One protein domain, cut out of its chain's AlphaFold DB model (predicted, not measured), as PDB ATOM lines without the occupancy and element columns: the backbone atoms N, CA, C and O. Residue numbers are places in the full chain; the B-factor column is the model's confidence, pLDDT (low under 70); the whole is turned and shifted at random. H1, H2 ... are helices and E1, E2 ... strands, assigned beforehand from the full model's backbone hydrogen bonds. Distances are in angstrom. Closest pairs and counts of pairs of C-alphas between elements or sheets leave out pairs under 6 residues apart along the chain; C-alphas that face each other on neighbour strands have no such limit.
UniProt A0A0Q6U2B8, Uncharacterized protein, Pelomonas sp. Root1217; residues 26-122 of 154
ATOM      1  N   GLY A  26       8.790 -27.649  -8.506       39.22
ATOM      2  CA  GLY A  26       7.887 -27.965  -9.607       39.22
ATOM      3  C   GLY A  26       7.804 -26.945 -10.746       39.22
ATOM      4  O   GLY A  26       7.782 -25.738 -10.536       39.22
ATOM      5  N   GLY A  27       7.605 -27.484 -11.943       45.12
ATOM      6  CA  GLY A  27       6.956 -26.848 -13.083       45.12
ATOM      7  C   GLY A  27       6.105 -27.931 -13.738       45.12
ATOM      8  O   GLY A  27       6.613 -29.007 -14.043       45.12
ATOM      9  N   SER A  28       4.794 -27.726 -13.838       47.53
ATOM     10  CA  SER A  28       3.954 -28.617 -14.646       47.53
ATOM     11  C   SER A  28       3.926 -28.067 -16.066       47.53
ATOM     12  O   SER A  28       3.965 -26.850 -16.242       47.53
ATOM     13  N   SER A  29       3.815 -28.955 -17.055       47.12
ATOM     14  CA  SER A  29       3.584 -28.625 -18.472       47.12
ATOM     15  C   SER A  29       2.461 -27.601 -18.680       47.12
ATOM     16  O   SER A  29       2.499 -26.798 -19.603       47.12
ATOM     17  N   THR A  30       1.493 -27.578 -17.767       52.50
ATOM     18  CA  THR A  30       0.313 -26.703 -17.767       52.50
ATOM     19  C   THR A  30       0.433 -25.539 -16.770       52.50
ATOM     20  O   THR A  30      -0.448 -24.693 -16.688       52.50
ATOM     21  N   GLY A  31       1.526 -25.458 -16.005       51.28
ATOM     22  CA  GLY A  31       1.689 -24.555 -14.869       51.28
ATOM     23  C   GLY A  31       0.765 -24.931 -13.708       51.28
ATOM     24  O   GLY A  31      -0.160 -24.223 -13.342       51.28
ATOM     25  N   ARG A  32       0.997 -26.068 -13.059       46.84
ATOM     26  CA  ARG A  32       0.306 -26.361 -11.796       46.84
ATOM     27  C   ARG A  32       0.501 -25.196 -10.819       46.84
ATOM     28  O   ARG A  32       1.632 -24.767 -10.585       46.84
ATOM     29  N   LEU A  33      -0.606 -24.715 -10.252       52.53
ATOM     30  CA  LEU A  33      -0.632 -23.756  -9.150       52.53
ATOM     31  C   LEU A  33       0.388 -24.179  -8.091       52.53
ATOM     32  O   LEU A  33       0.238 -25.227  -7.455       52.53
ATOM     33  N   MET A  34       1.457 -23.400  -7.917       54.62
ATOM     34  CA  MET A  34       2.406 -23.703  -6.854       54.62
ATOM     35  C   MET A  34       1.724 -23.378  -5.528       54.62
ATOM     36  O   MET A  34       1.175 -22.293  -5.365       54.62
ATOM     37  N   ARG A  35       1.798 -24.293  -4.555       48.38
ATOM     38  CA  ARG A  35       1.189 -24.145  -3.216       48.38
ATOM     39  C   ARG A  35       1.547 -22.820  -2.519       48.38
ATOM     40  O   ARG A  35       0.813 -22.375  -1.649       48.38
ATOM     41  N   ARG A  36       2.684 -22.217  -2.882       52.34
ATOM     42  CA  ARG A  36       3.204 -20.958  -2.325       52.34
ATOM     43  C   ARG A  36       3.057 -19.756  -3.268       52.34
ATOM     44  O   ARG A  36       3.526 -18.675  -2.932       52.34
ATOM     45  N   SER A  37       2.456 -19.929  -4.445       54.44
ATOM     46  CA  SER A  37       2.257 -18.828  -5.388       54.44
ATOM     47  C   SER A  37       1.147 -17.914  -4.885       54.44
ATOM     48  O   SER A  37       0.021 -18.362  -4.684       54.44
ATOM     49  N   ARG A  38       1.452 -16.627  -4.691       56.50
ATOM     50  CA  ARG A  38       0.439 -15.603  -4.366       56.50
ATOM     51  C   ARG A  38      -0.510 -15.337  -5.538       56.50
ATOM     52  O   ARG A  38      -1.665 -14.962  -5.360       56.50
ATOM     53  N   THR A  39      -0.031 -15.579  -6.746       57.56
ATOM     54  CA  THR A  39      -0.806 -15.598  -7.985       57.56
ATOM     55  C   THR A  39      -1.527 -16.940  -8.107       57.56
ATOM     56  O   THR A  39      -0.903 -18.002  -8.074       57.56
ATOM     57  N   ARG A  40      -2.852 -16.912  -8.313       58.31
ATOM     58  CA  ARG A  40      -3.642 -18.114  -8.651       58.31
ATOM     59  C   ARG A  40      -3.449 -18.535 -10.116       58.31
ATOM     60  O   ARG A  40      -4.298 -19.205 -10.694       58.31
ATOM     61  N   THR A  41      -2.321 -18.156 -10.703       62.50
ATOM     62  CA  THR A  41      -2.027 -18.383 -12.104       62.50
ATOM     63  C   THR A  41      -0.862 -19.333 -12.233       62.50
ATOM     64  O   THR A  41       0.192 -19.197 -11.613       62.50
ATOM     65  N   ALA A  42      -1.101 -20.314 -13.077       68.50
ATOM     66  CA  ALA A  42      -0.176 -21.318 -13.517       68.50
ATOM     67  C   ALA A  42       1.187 -20.756 -13.958       68.50
ATOM     68  O   ALA A  42       1.294 -20.167 -15.029       68.50
ATOM     69  N   GLY A  43       2.244 -20.974 -13.168       77.69
ATOM     70  CA  GLY A  43       3.620 -20.690 -13.593       77.69
ATOM     71  C   GLY A  43       3.991 -19.208 -13.745       77.69
ATOM     72  O   GLY A  43       5.006 -18.913 -14.357       77.69
ATOM     73  N   ILE A  44       3.214 -18.268 -13.203       87.25
ATOM     74  CA  ILE A  44       3.625 -16.858 -13.065       87.25
ATOM     75  C   ILE A  44       3.500 -16.484 -11.601       87.25
ATOM     76  O   ILE A  44       2.459 -16.768 -11.024       87.25
ATOM     77  N   ARG A  45       4.514 -15.847 -11.005       86.88
ATOM     78  CA  ARG A  45       4.514 -15.359  -9.614       86.88
ATOM     79  C   ARG A  45       5.148 -13.976  -9.490       86.88
ATOM     80  O   ARG A  45       5.939 -13.577 -10.339       86.88
ATOM     81  N   PHE A  46       4.833 -13.284  -8.400       89.44
ATOM     82  CA  PHE A  46       5.456 -12.014  -8.031       89.44
ATOM     83  C   PHE A  46       6.361 -12.230  -6.824       89.44
ATOM     84  O   PHE A  46       5.951 -12.856  -5.846       89.44
ATOM     85  N   GLU A  47       7.602 -11.774  -6.926       86.94
ATOM     86  CA  GLU A  47       8.647 -12.045  -5.946       86.94
ATOM     87  C   GLU A  47       9.383 -10.754  -5.595       86.94
ATOM     88  O   GLU A  47       9.956 -10.098  -6.467       86.94
ATOM     89  N   TRP A  48       9.366 -10.396  -4.310       87.56
ATOM     90  CA  TRP A  48      10.203  -9.332  -3.770       87.56
ATOM     91  C   TRP A  48      11.591  -9.891  -3.469       87.56
ATOM     92  O   TRP A  48      11.730 -10.851  -2.716       87.56
ATOM     93  N   VAL A  49      12.618  -9.288  -4.061       84.12
ATOM     94  CA  VAL A  49      14.018  -9.682  -3.883       84.12
ATOM     95  C   VAL A  49      14.792  -8.517  -3.293       84.12
ATOM     96  O   VAL A  49      14.829  -7.438  -3.881       84.12
ATOM     97  N   THR A  50      15.460  -8.736  -2.166       82.38
ATOM     98  CA  THR A  50      16.366  -7.753  -1.570       82.38
ATOM     99  C   THR A  50      17.638  -7.633  -2.403       82.38
ATOM    100  O   THR A  50      18.321  -8.620  -2.685       82.38
ATOM    101  N   ARG A  51      17.960  -6.411  -2.820       80.06
ATOM    102  CA  ARG A  51      19.225  -6.054  -3.467       80.06
ATOM    103  C   ARG A  51      19.935  -4.993  -2.635       80.06
ATOM    104  O   ARG A  51      19.346  -4.406  -1.734       80.06
ATOM    105  N   THR A  52      21.195  -4.731  -2.967       76.19
ATOM    106  CA  THR A  52      22.005  -3.671  -2.341       76.19
ATOM    107  C   THR A  52      21.348  -2.293  -2.434       76.19
ATOM    108  O   THR A  52      21.491  -1.484  -1.532       76.19
ATOM    109  N   ILE A  53      20.580  -2.058  -3.497       74.31
ATOM    110  CA  ILE A  53      19.824  -0.825  -3.754       74.31
ATOM    111  C   ILE A  53      18.407  -0.821  -3.150       74.31
ATOM    112  O   ILE A  53      17.639   0.100  -3.404       74.31
ATOM    113  N   GLY A  54      18.035  -1.860  -2.394       78.12
ATOM    114  CA  GLY A  54      16.707  -2.021  -1.801       78.12
ATOM    115  C   GLY A  54      15.882  -3.174  -2.393       78.12
ATOM    116  O   GLY A  54      16.377  -3.968  -3.203       78.12
ATOM    117  N   PRO A  55      14.623  -3.324  -1.953       83.94
ATOM    118  CA  PRO A  55      13.722  -4.376  -2.410       83.94
ATOM    119  C   PRO A  55      13.259  -4.130  -3.853       83.94
ATOM    120  O   PRO A  55      12.791  -3.054  -4.216       83.94
ATOM    121  N   VAL A  56      13.357  -5.168  -4.681       86.00
ATOM    122  CA  VAL A  56      13.008  -5.146  -6.105       86.00
ATOM    123  C   VAL A  56      11.870  -6.127  -6.352       86.00
ATOM    124  O   VAL A  56      11.981  -7.299  -5.991       86.00
ATOM    125  N   LEU A  57      10.803  -5.679  -7.016       89.25
ATOM    126  CA  LEU A  57       9.691  -6.550  -7.391       89.25
ATOM    127  C   LEU A  57      10.014  -7.200  -8.729       89.25
ATOM    128  O   LEU A  57      10.377  -6.530  -9.700       89.25
ATOM    129  N   ARG A  58       9.888  -8.520  -8.788       91.88
ATOM    130  CA  ARG A  58      10.126  -9.299  -9.997       91.88
ATOM    131  C   ARG A  58       8.891 -10.102 -10.358       91.88
ATOM    132  O   ARG A  58       8.266 -10.718  -9.497       91.88
ATOM    133  N   VAL A  59       8.586 -10.141 -11.647       91.12
ATOM    134  CA  VAL A  59       7.656 -11.111 -12.217       91.12
ATOM    135  C   VAL A  59       8.476 -12.325 -12.625       91.12
ATOM    136  O   VAL A  59       9.411 -12.203 -13.417       91.12
ATOM    137  N   VAL A  60       8.166 -13.487 -12.060       89.31
ATOM    138  CA  VAL A  60       8.867 -14.738 -12.352       89.31
ATOM    139  C   VAL A  60       7.936 -15.676 -13.098       89.31
ATOM    140  O   VAL A  60       6.849 -15.984 -12.612       89.31
ATOM    141  N   ALA A  61       8.385 -16.153 -14.254       88.81
ATOM    142  CA  ALA A  61       7.710 -17.172 -15.036       88.81
ATOM    143  C   ALA A  61       8.434 -18.515 -14.893       88.81
ATOM    144  O   ALA A  61       9.663 -18.584 -14.933       88.81
ATOM    145  N   THR A  62       7.661 -19.584 -14.747       85.06
ATOM    146  CA  THR A  62       8.120 -20.970 -14.774       85.06
ATOM    147  C   THR A  62       7.221 -21.792 -15.685       85.06
ATOM    148  O   THR A  62       5.997 -21.635 -15.705       85.06
ATOM    149  N   TRP A  63       7.826 -22.677 -16.465       81.31
ATOM    150  CA  TRP A  63       7.108 -23.578 -17.362       81.31
ATOM    151  C   TRP A  63       7.927 -24.840 -17.597       81.31
ATOM    152  O   TRP A  63       9.066 -24.945 -17.151       81.31
ATOM    153  N   THR A  64       7.332 -25.799 -18.289       78.50
ATOM    154  CA  THR A  64       8.027 -26.994 -18.755       78.50
ATOM    155  C   THR A  64       7.900 -27.022 -20.265       78.50
ATOM    156  O   THR A  64       6.812 -26.771 -20.783       78.50
ATOM    157  N   ASP A  65       8.996 -27.269 -20.970       75.12
ATOM    158  CA  ASP A  65       8.950 -27.402 -22.423       75.12
ATOM    159  C   ASP A  65       8.316 -28.736 -22.860       75.12
ATOM    160  O   ASP A  65       7.998 -29.617 -22.053       75.12
ATOM    161  N   ARG A  66       8.160 -28.903 -24.175       74.62
ATOM    162  CA  ARG A  66       7.678 -30.143 -24.805       74.62
ATOM    163  C   ARG A  66       8.550 -31.377 -24.537       74.62
ATOM    164  O   ARG A  66       8.072 -32.492 -24.710       74.62
ATOM    165  N   HIS A  67       9.803 -31.193 -24.124       77.94
ATOM    166  CA  HIS A  67      10.733 -32.268 -23.768       77.94
ATOM    167  C   HIS A  67      10.694 -32.595 -22.268       77.94
ATOM    168  O   HIS A  67      11.465 -33.431 -21.794       77.94
ATOM    169  N   GLY A  68       9.805 -31.953 -21.504       73.81
ATOM    170  CA  GLY A  68       9.688 -32.160 -20.066       73.81
ATOM    171  C   GLY A  68      10.749 -31.424 -19.243       73.81
ATOM    172  O   GLY A  68      10.830 -31.659 -18.034       73.81
ATOM    173  N   GLN A  69      11.554 -30.538 -19.842       78.12
ATOM    174  CA  GLN A  69      12.558 -29.768 -19.110       78.12
ATOM    175  C   GLN A  69      11.929 -28.535 -18.453       78.12
ATOM    176  O   GLN A  69      11.196 -27.792 -19.110       78.12
ATOM    177  N   PRO A  70      12.189 -28.305 -17.154       80.06
ATOM    178  CA  PRO A  70      11.713 -27.118 -16.464       80.06
ATOM    179  C   PRO A  70      12.537 -25.891 -16.869       80.06
ATOM    180  O   PRO A  70      13.765 -25.927 -16.879       80.06
ATOM    181  N   HIS A  71      11.848 -24.784 -17.113       83.06
ATOM    182  CA  HIS A  71      12.420 -23.489 -17.467       83.06
ATOM    183  C   HIS A  71      11.964 -22.408 -16.494       83.06
ATOM    184  O   HIS A  71      10.886 -22.489 -15.894       83.06
ATOM    185  N   HIS A  72      12.797 -21.379 -16.345       86.19
ATOM    186  CA  HIS A  72      12.503 -20.225 -15.507       86.19
ATOM    187  C   HIS A  72      13.043 -18.940 -16.138       86.19
ATOM    188  O   HIS A  72      14.135 -18.933 -16.701       86.19
ATOM    189  N   THR A  73      12.313 -17.838 -15.978       89.50
ATOM    190  CA  THR A  73      12.801 -16.480 -16.259       89.50
ATOM    191  C   THR A  73      12.242 -15.497 -15.241       89.50
ATOM    192  O   THR A  73      11.193 -15.735 -14.644       89.50
ATOM    193  N   SER A  74      12.943 -14.384 -15.010       91.12
ATOM    194  CA  SER A  74      12.448 -13.322 -14.131       91.12
ATOM    195  C   SER A  74      12.754 -11.930 -14.667       91.12
ATOM    196  O   SER A  74      13.881 -11.644 -15.071       91.12
ATOM    197  N   PHE A  75      11.766 -11.045 -14.586       92.81
ATOM    198  CA  PHE A  75      11.846  -9.671 -15.071       92.81
ATOM    199  C   PHE A  75      11.597  -8.699 -13.923       92.81
ATOM    200  O   PHE A  75      10.643  -8.854 -13.163       92.81
ATOM    201  N   SER A  76      12.476  -7.708 -13.765       90.69
ATOM    202  CA  SER A  76      12.305  -6.663 -12.751       90.69
ATOM    203  C   SER A  76      11.276  -5.640 -13.212       90.69
ATOM    204  O   SER A  76      11.381  -5.122 -14.326       90.69
ATOM    205  N   VAL A  77      10.336  -5.316 -12.327       91.69
ATOM    206  CA  VAL A  77       9.357  -4.243 -12.531       91.69
ATOM    207  C   VAL A  77      10.056  -2.888 -12.619       91.69
ATOM    208  O   VAL A  77       9.702  -2.074 -13.462       91.69
ATOM    209  N   GLN A  78      11.095  -2.664 -11.814       88.25
ATOM    210  CA  GLN A  78      11.866  -1.420 -11.789       88.25
ATOM    211  C   GLN A  78      12.542  -1.120 -13.136       88.25
ATOM    212  O   GLN A  78      12.606   0.035 -13.536       88.25
ATOM    213  N   CYS A  79      13.022  -2.144 -13.852       87.88
ATOM    214  CA  CYS A  79      13.698  -1.953 -15.141       87.88
ATOM    215  C   CYS A  79      12.754  -1.984 -16.353       87.88
ATOM    216  O   CYS A  79      13.086  -1.417 -17.385       87.88
ATOM    217  N   ASN A  80      11.622  -2.692 -16.268       90.44
ATOM    218  CA  ASN A  80      10.753  -2.952 -17.427       90.44
ATOM    219  C   ASN A  80       9.378  -2.271 -17.328       90.44
ATOM    220  O   ASN A  80       8.587  -2.371 -18.264       90.44
ATOM    221  N   GLY A  81       9.061  -1.634 -16.199       92.75
ATOM    222  CA  GLY A  81       7.693  -1.255 -15.850       92.75
ATOM    223  C   GLY A  81       6.836  -2.462 -15.443       92.75
ATOM    224  O   GLY A  81       7.215  -3.618 -15.638       92.75
ATOM    225  N   LEU A  82       5.662  -2.198 -14.857       92.19
ATOM    226  CA  LEU A  82       4.725  -3.242 -14.409       92.19
ATOM    227  C   LEU A  82       4.238  -4.099 -15.584       92.19
ATOM    228  O   LEU A  82       4.356  -5.322 -15.560       92.19
ATOM    229  N   GLU A  83       3.728  -3.439 -16.620       94.25
ATOM    230  CA  GLU A  83       3.169  -4.085 -17.812       94.25
ATOM    231  C   GLU A  83       4.264  -4.778 -18.622       94.25
ATOM    232  O   GLU A  83       4.150  -5.964 -18.913       94.25
ATOM    233  N   GLY A  84       5.387  -4.099 -18.869       93.38
ATOM    234  CA  GLY A  84       6.500  -4.680 -19.620       93.38
ATOM    235  C   GLY A  84       7.134  -5.897 -18.939       93.38
ATOM    236  O   GLY A  84       7.499  -6.858 -19.618       93.38
ATOM    237  N   ALA A  85       7.241  -5.908 -17.604       94.00
ATOM    238  CA  ALA A  85       7.721  -7.084 -16.873       94.00
ATOM    239  C   ALA A  85       6.747  -8.268 -16.988       94.00
ATOM    240  O   ALA A  85       7.184  -9.410 -17.152       94.00
ATOM    241  N   LEU A  86       5.441  -7.997 -16.909       93.81
ATOM    242  CA  LEU A  86       4.404  -9.016 -17.027       93.81
ATOM    243  C   LEU A  86       4.322  -9.585 -18.447       93.81
ATOM    244  O   LEU A  86       4.331 -10.803 -18.615       93.81
ATOM    245  N   ASP A  87       4.313  -8.726 -19.460       94.62
ATOM    246  CA  ASP A  87       4.183  -9.129 -20.861       94.62
ATOM    247  C   ASP A  87       5.369  -9.979 -21.310       94.62
ATOM    248  O   ASP A  87       5.184 -11.008 -21.959       94.62
ATOM    249  N   ARG A  88       6.589  -9.632 -20.881       93.62
ATOM    250  CA  ARG A  88       7.782 -10.453 -21.140       93.62
ATOM    251  C   ARG A  88       7.706 -11.819 -20.461       93.62
ATOM    252  O   ARG A  88       8.093 -12.819 -21.064       93.62
ATOM    253  N   ALA A  89       7.191 -11.880 -19.234       91.69
ATOM    254  CA  ALA A  89       6.995 -13.138 -18.515       91.69
ATOM    255  C   ALA A  89       5.962 -14.040 -19.210       91.69
ATOM    256  O   ALA A  89       6.189 -15.242 -19.361       91.69
ATOM    257  N   ILE A  90       4.852 -13.454 -19.669       90.69
ATOM    258  CA  ILE A  90       3.819 -14.157 -20.432       90.69
ATOM    259  C   ILE A  90       4.389 -14.641 -21.765       90.69
ATOM    260  O   ILE A  90       4.270 -15.826 -22.061       90.69
ATOM    261  N   ALA A  91       5.067 -13.773 -22.521       91.38
ATOM    262  CA  ALA A  91       5.656 -14.100 -23.817       91.38
ATOM    263  C   ALA A  91       6.695 -15.228 -23.725       91.38
ATOM    264  O   ALA A  91       6.669 -16.163 -24.525       91.38
ATOM    265  N   ALA A  92       7.579 -15.194 -22.721       87.81
ATOM    266  CA  ALA A  92       8.558 -16.259 -22.502       87.81
ATOM    267  C   ALA A  92       7.869 -17.617 -22.302       87.81
ATOM    268  O   ALA A  92       8.264 -18.617 -22.897       87.81
ATOM    269  N   ARG A  93       6.777 -17.638 -21.534       86.12
ATOM    270  CA  ARG A  93       5.996 -18.846 -21.274       86.12
ATOM    271  C   ARG A  93       5.226 -19.316 -22.515       86.12
ATOM    272  O   ARG A  93       5.304 -20.494 -22.864       86.12
ATOM    273  N   THR A  94       4.510 -18.424 -23.196       86.31
ATOM    274  CA  THR A  94       3.687 -18.781 -24.364       86.31
ATOM    275  C   THR A  94       4.528 -19.185 -25.571       86.31
ATOM    276  O   THR A  94       4.121 -20.084 -26.303       86.31
ATOM    277  N   SER A  95       5.736 -18.629 -25.732       84.00
ATOM    278  CA  SER A  95       6.674 -19.020 -26.799       84.00
ATOM    279  C   SER A  95       7.030 -20.512 -26.784       84.00
ATOM    280  O   SER A  95       7.322 -21.099 -27.823       84.00
ATOM    281  N   CYS A  96       6.961 -21.146 -25.611       75.00
ATOM    282  CA  CYS A  96       7.271 -22.560 -25.413       75.00
ATOM    283  C   CYS A  96       6.022 -23.461 -25.412       75.00
ATOM    284  O   CYS A  96       6.124 -24.639 -25.068       75.00
ATOM    285  N   GLY A  97       4.853 -22.926 -25.781       74.25
ATOM    286  CA  GLY A  97       3.605 -23.684 -25.905       74.25
ATOM    287  C   GLY A  97       2.792 -23.814 -24.615       74.25
ATOM    288  O   GLY A  97       1.825 -24.573 -24.583       74.25
ATOM    289  N   ALA A  98       3.144 -23.089 -23.547       75.69
ATOM    290  CA  ALA A  98       2.296 -23.042 -22.358       75.69
ATOM    291  C   ALA A  98       1.043 -22.175 -22.604       75.69
ATOM    292  O   ALA A  98       1.117 -21.165 -23.309       75.69
ATOM    293  N   PRO A  99      -0.108 -22.532 -22.001       78.44
ATOM    294  CA  PRO A  99      -1.374 -21.857 -22.264       78.44
ATOM    295  C   PRO A  99      -1.335 -20.390 -21.807       78.44
ATOM    296  O   PRO A  99      -0.784 -20.109 -20.730       78.44
ATOM    297  N   PRO A 100      -1.927 -19.457 -22.576       81.31
ATOM    298  CA  PRO A 100      -1.931 -18.043 -22.231       81.31
ATOM    299  C   PRO A 100      -2.698 -17.819 -20.914       81.31
ATOM    300  O   PRO A 100      -3.809 -18.326 -20.756       81.31
ATOM    301  N   PRO A 101      -2.104 -17.118 -19.937       85.00
ATOM    302  CA  PRO A 101      -2.793 -16.743 -18.710       85.00
ATOM    303  C   PRO A 101      -3.699 -15.521 -18.927       85.00
ATOM    304  O   PRO A 101      -3.504 -14.767 -19.878       85.00
ATOM    305  N   ASP A 102      -4.632 -15.281 -18.002       88.62
ATOM    306  CA  ASP A 102      -5.385 -14.024 -17.957       88.62
ATOM    307  C   ASP A 102      -4.445 -12.864 -17.592       88.62
ATOM    308  O   ASP A 102      -3.963 -12.748 -16.459       88.62
ATOM    309  N   ARG A 103      -4.138 -12.037 -18.593       92.31
ATOM    310  CA  ARG A 103      -3.220 -10.905 -18.471       92.31
ATOM    311  C   ARG A 103      -3.768  -9.826 -17.540       92.31
ATOM    312  O   ARG A 103      -3.003  -9.298 -16.735       92.31
ATOM    313  N   GLU A 104      -5.053  -9.497 -17.642       91.31
ATOM    314  CA  GLU A 104      -5.635  -8.359 -16.923       91.31
ATOM    315  C   GLU A 104      -5.768  -8.662 -15.428       91.31
ATOM    316  O   GLU A 104      -5.363  -7.846 -14.595       91.31
ATOM    317  N   ASP A 105      -6.203  -9.879 -15.074       89.06
ATOM    318  CA  ASP A 105      -6.209 -10.344 -13.678       89.06
ATOM    319  C   ASP A 105      -4.792 -10.324 -13.076       89.06
ATOM    320  O   ASP A 105      -4.579  -9.862 -11.949       89.06
ATOM    321  N   LEU A 106      -3.789 -10.775 -13.836       89.75
ATOM    322  CA  LEU A 106      -2.394 -10.735 -13.399       89.75
ATOM    323  C   LEU A 106      -1.885  -9.306 -13.210       89.75
ATOM    324  O   LEU A 106      -1.207  -9.031 -12.217       89.75
ATOM    325  N   LEU A 107      -2.217  -8.392 -14.120       93.25
ATOM    326  CA  LEU A 107      -1.791  -7.001 -14.042       93.25
ATOM    327  C   LEU A 107      -2.421  -6.287 -12.845       93.25
ATOM    328  O   LEU A 107      -1.723  -5.590 -12.106       93.25
ATOM    329  N   GLN A 108      -3.715  -6.501 -12.599       91.81
ATOM    330  CA  GLN A 108      -4.405  -5.935 -11.441       91.81
ATOM    331  C   GLN A 108      -3.764  -6.403 -10.127       91.81
ATOM    332  O   GLN A 108      -3.529  -5.604  -9.216       91.81
ATOM    333  N   ARG A 109      -3.413  -7.689 -10.035       89.62
ATOM    334  CA  ARG A 109      -2.716  -8.242  -8.865       89.62
ATOM    335  C   ARG A 109      -1.294  -7.718  -8.733       89.62
ATOM    336  O   ARG A 109      -0.874  -7.432  -7.618       89.62
ATOM    337  N   LEU A 110      -0.571  -7.567  -9.842       90.25
ATOM    338  CA  LEU A 110       0.782  -7.015  -9.844       90.25
ATOM    339  C   LEU A 110       0.780  -5.565  -9.347       90.25
ATOM    340  O   LEU A 110       1.609  -5.201  -8.518       90.25
ATOM    341  N   ARG A 111      -0.192  -4.761  -9.794       92.12
ATOM    342  CA  ARG A 111      -0.413  -3.393  -9.301       92.12
ATOM    343  C   ARG A 111      -0.703  -3.383  -7.800       92.12
ATOM    344  O   ARG A 111      -0.118  -2.580  -7.081       92.12
ATOM    345  N   LYS A 112      -1.544  -4.301  -7.310       89.31
ATOM    346  CA  LYS A 112      -1.832  -4.438  -5.872       89.31
ATOM    347  C   LYS A 112      -0.585  -4.818  -5.066       89.31
ATOM    348  O   LYS A 112      -0.322  -4.198  -4.043       89.31
ATOM    349  N   GLU A 113       0.194  -5.791  -5.535       87.25
ATOM    350  CA  GLU A 113       1.444  -6.207  -4.881       87.25
ATOM    351  C   GLU A 113       2.465  -5.056  -4.863       87.25
ATOM    352  O   GLU A 113       3.093  -4.795  -3.840       87.25
ATOM    353  N   PHE A 114       2.585  -4.314  -5.965       85.81
ATOM    354  CA  PHE A 114       3.458  -3.145  -6.044       85.81
ATOM    355  C   PHE A 114       2.995  -2.008  -5.124       85.81
ATOM    356  O   PHE A 114       3.822  -1.376  -4.481       85.81
ATOM    357  N   ALA A 115       1.690  -1.779  -4.975       84.19
ATOM    358  CA  ALA A 115       1.176  -0.799  -4.017       84.19
ATOM    359  C   ALA A 115       1.485  -1.180  -2.554       84.19
ATOM    360  O   ALA A 115       1.650  -0.304  -1.711       84.19
ATOM    361  N   THR A 116       1.633  -2.475  -2.249       76.38
ATOM    362  CA  THR A 116       2.073  -2.953  -0.922       76.38
ATOM    363  C   THR A 116       3.591  -2.871  -0.695       76.38
ATOM    364  O   THR A 116       4.077  -3.312   0.349       76.38
ATOM    365  N   ALA A 117       4.343  -2.276  -1.632       67.12
ATOM    366  CA  ALA A 117       5.796  -2.106  -1.560       67.12
ATOM    367  C   ALA A 117       6.332  -1.498  -0.252       67.12
ATOM    368  O   ALA A 117       7.360  -1.997   0.203       67.12
ATOM    369  N   PRO A 118       5.692  -0.494   0.388       60.25
ATOM    370  CA  PRO A 118       6.214   0.077   1.632       60.25
ATOM    371  C   PRO A 118       6.320  -0.969   2.753       60.25
ATOM    372  O   PRO A 118       7.347  -1.080   3.413       60.25
ATOM    373  N   LEU A 119       5.311  -1.834   2.880       59.25
ATOM    374  CA  LEU A 119       5.270  -2.895   3.891       59.25
ATOM    375  C   LEU A 119       6.232  -4.044   3.563       59.25
ATOM    376  O   LEU A 119       6.858  -4.615   4.454       59.25
ATOM    377  N   ALA A 120       6.371  -4.393   2.280       57.84
ATOM    378  CA  ALA A 120       7.347  -5.390   1.842       57.84
ATOM    379  C   ALA A 120       8.789  -4.900   2.055       57.84
ATOM    380  O   ALA A 120       9.660  -5.691   2.418       57.84
ATOM    381  N   ALA A 121       9.033  -3.600   1.865       56.75
ATOM    382  CA  ALA A 121      10.318  -2.973   2.126       56.75
ATOM    383  C   ALA A 121      10.671  -2.984   3.614       56.75
ATOM    384  O   ALA A 121      11.783  -3.371   3.949       56.75
ATOM    385  N   GLU A 122       9.729  -2.657   4.500       58.28
ATOM    386  CA  GLU A 122       9.921  -2.728   5.955       58.28
ATOM    387  C   GLU A 122      10.174  -4.166   6.441       58.28
ATOM    388  O   GLU A 122      11.114  -4.413   7.199       58.28
TER     389      GLU A 122
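What this domain is: This is residues 26 to 122 of the 154 residues of an uncharacterized protein of Pelomonas sp. Root1217 (UniProt A0A0Q6U2B8). A strongly twisted sheet of three strands has helices over one face: H2 and H3 make a hairpin running along the strands, and short H4 crosses E2. A long stretch with no named element, residues 26 to 43, comes before E1. The printed part has 97 residues, with three named strands and then four named helices, class mixed; the sheet's order is E1 - E2 - E3, all antiparallel. It is compact, with a radius of gyration of the C-alphas of 13.1 A, and spans 41 by 27 by 25 A, only just elongated.

Where its parts are: Find C-alpha 44 at (3.625, -16.858, -13.065), where E1, residues 44 to 51, begins its 21.3 A. E2, residues 54 to 64, runs 31.4 A, and E3, residues 70 to 76, 20.8 A. H1 is residues 77 to 80; H2, residues 82 to 95, measures 20.2 A and H3, residues 103 to 115, 18.2 A. H4, residues 117 to 122, ends at C-alpha 122, (9.921, -2.728, 5.955).

How they stand to each other: E1, E2 and E3 form a meander, each strand the antiparallel neighbour of the one before; look for N 47 and O 58 at 2.9 A, and N 61 and O 73 at 2.9 A. H2, H3 and H4 on one face make two layers, sheet and helices. H2 is over E2 and E3 at a height over the sheet of 8.6 A. H3 is over E1 and E2, and H4 runs across E2. H2 and H3 touch, closest at C-alphas 83 and 107, 6.9 A, at a steep tilt of 40 degrees, opposite ways. H1 only grazes the sheet. Every O i to N i+4 pair is within hydrogen-bond range in H2, H3 and H4; H1 is too short for one.

The domain as a whole: The farthest C-alphas, those of His 67 and Glu 122, are 41.9 A apart. The printed part has no cut and no long link. Residues 26 to 42 and 117 to 122 have pLDDT under 70.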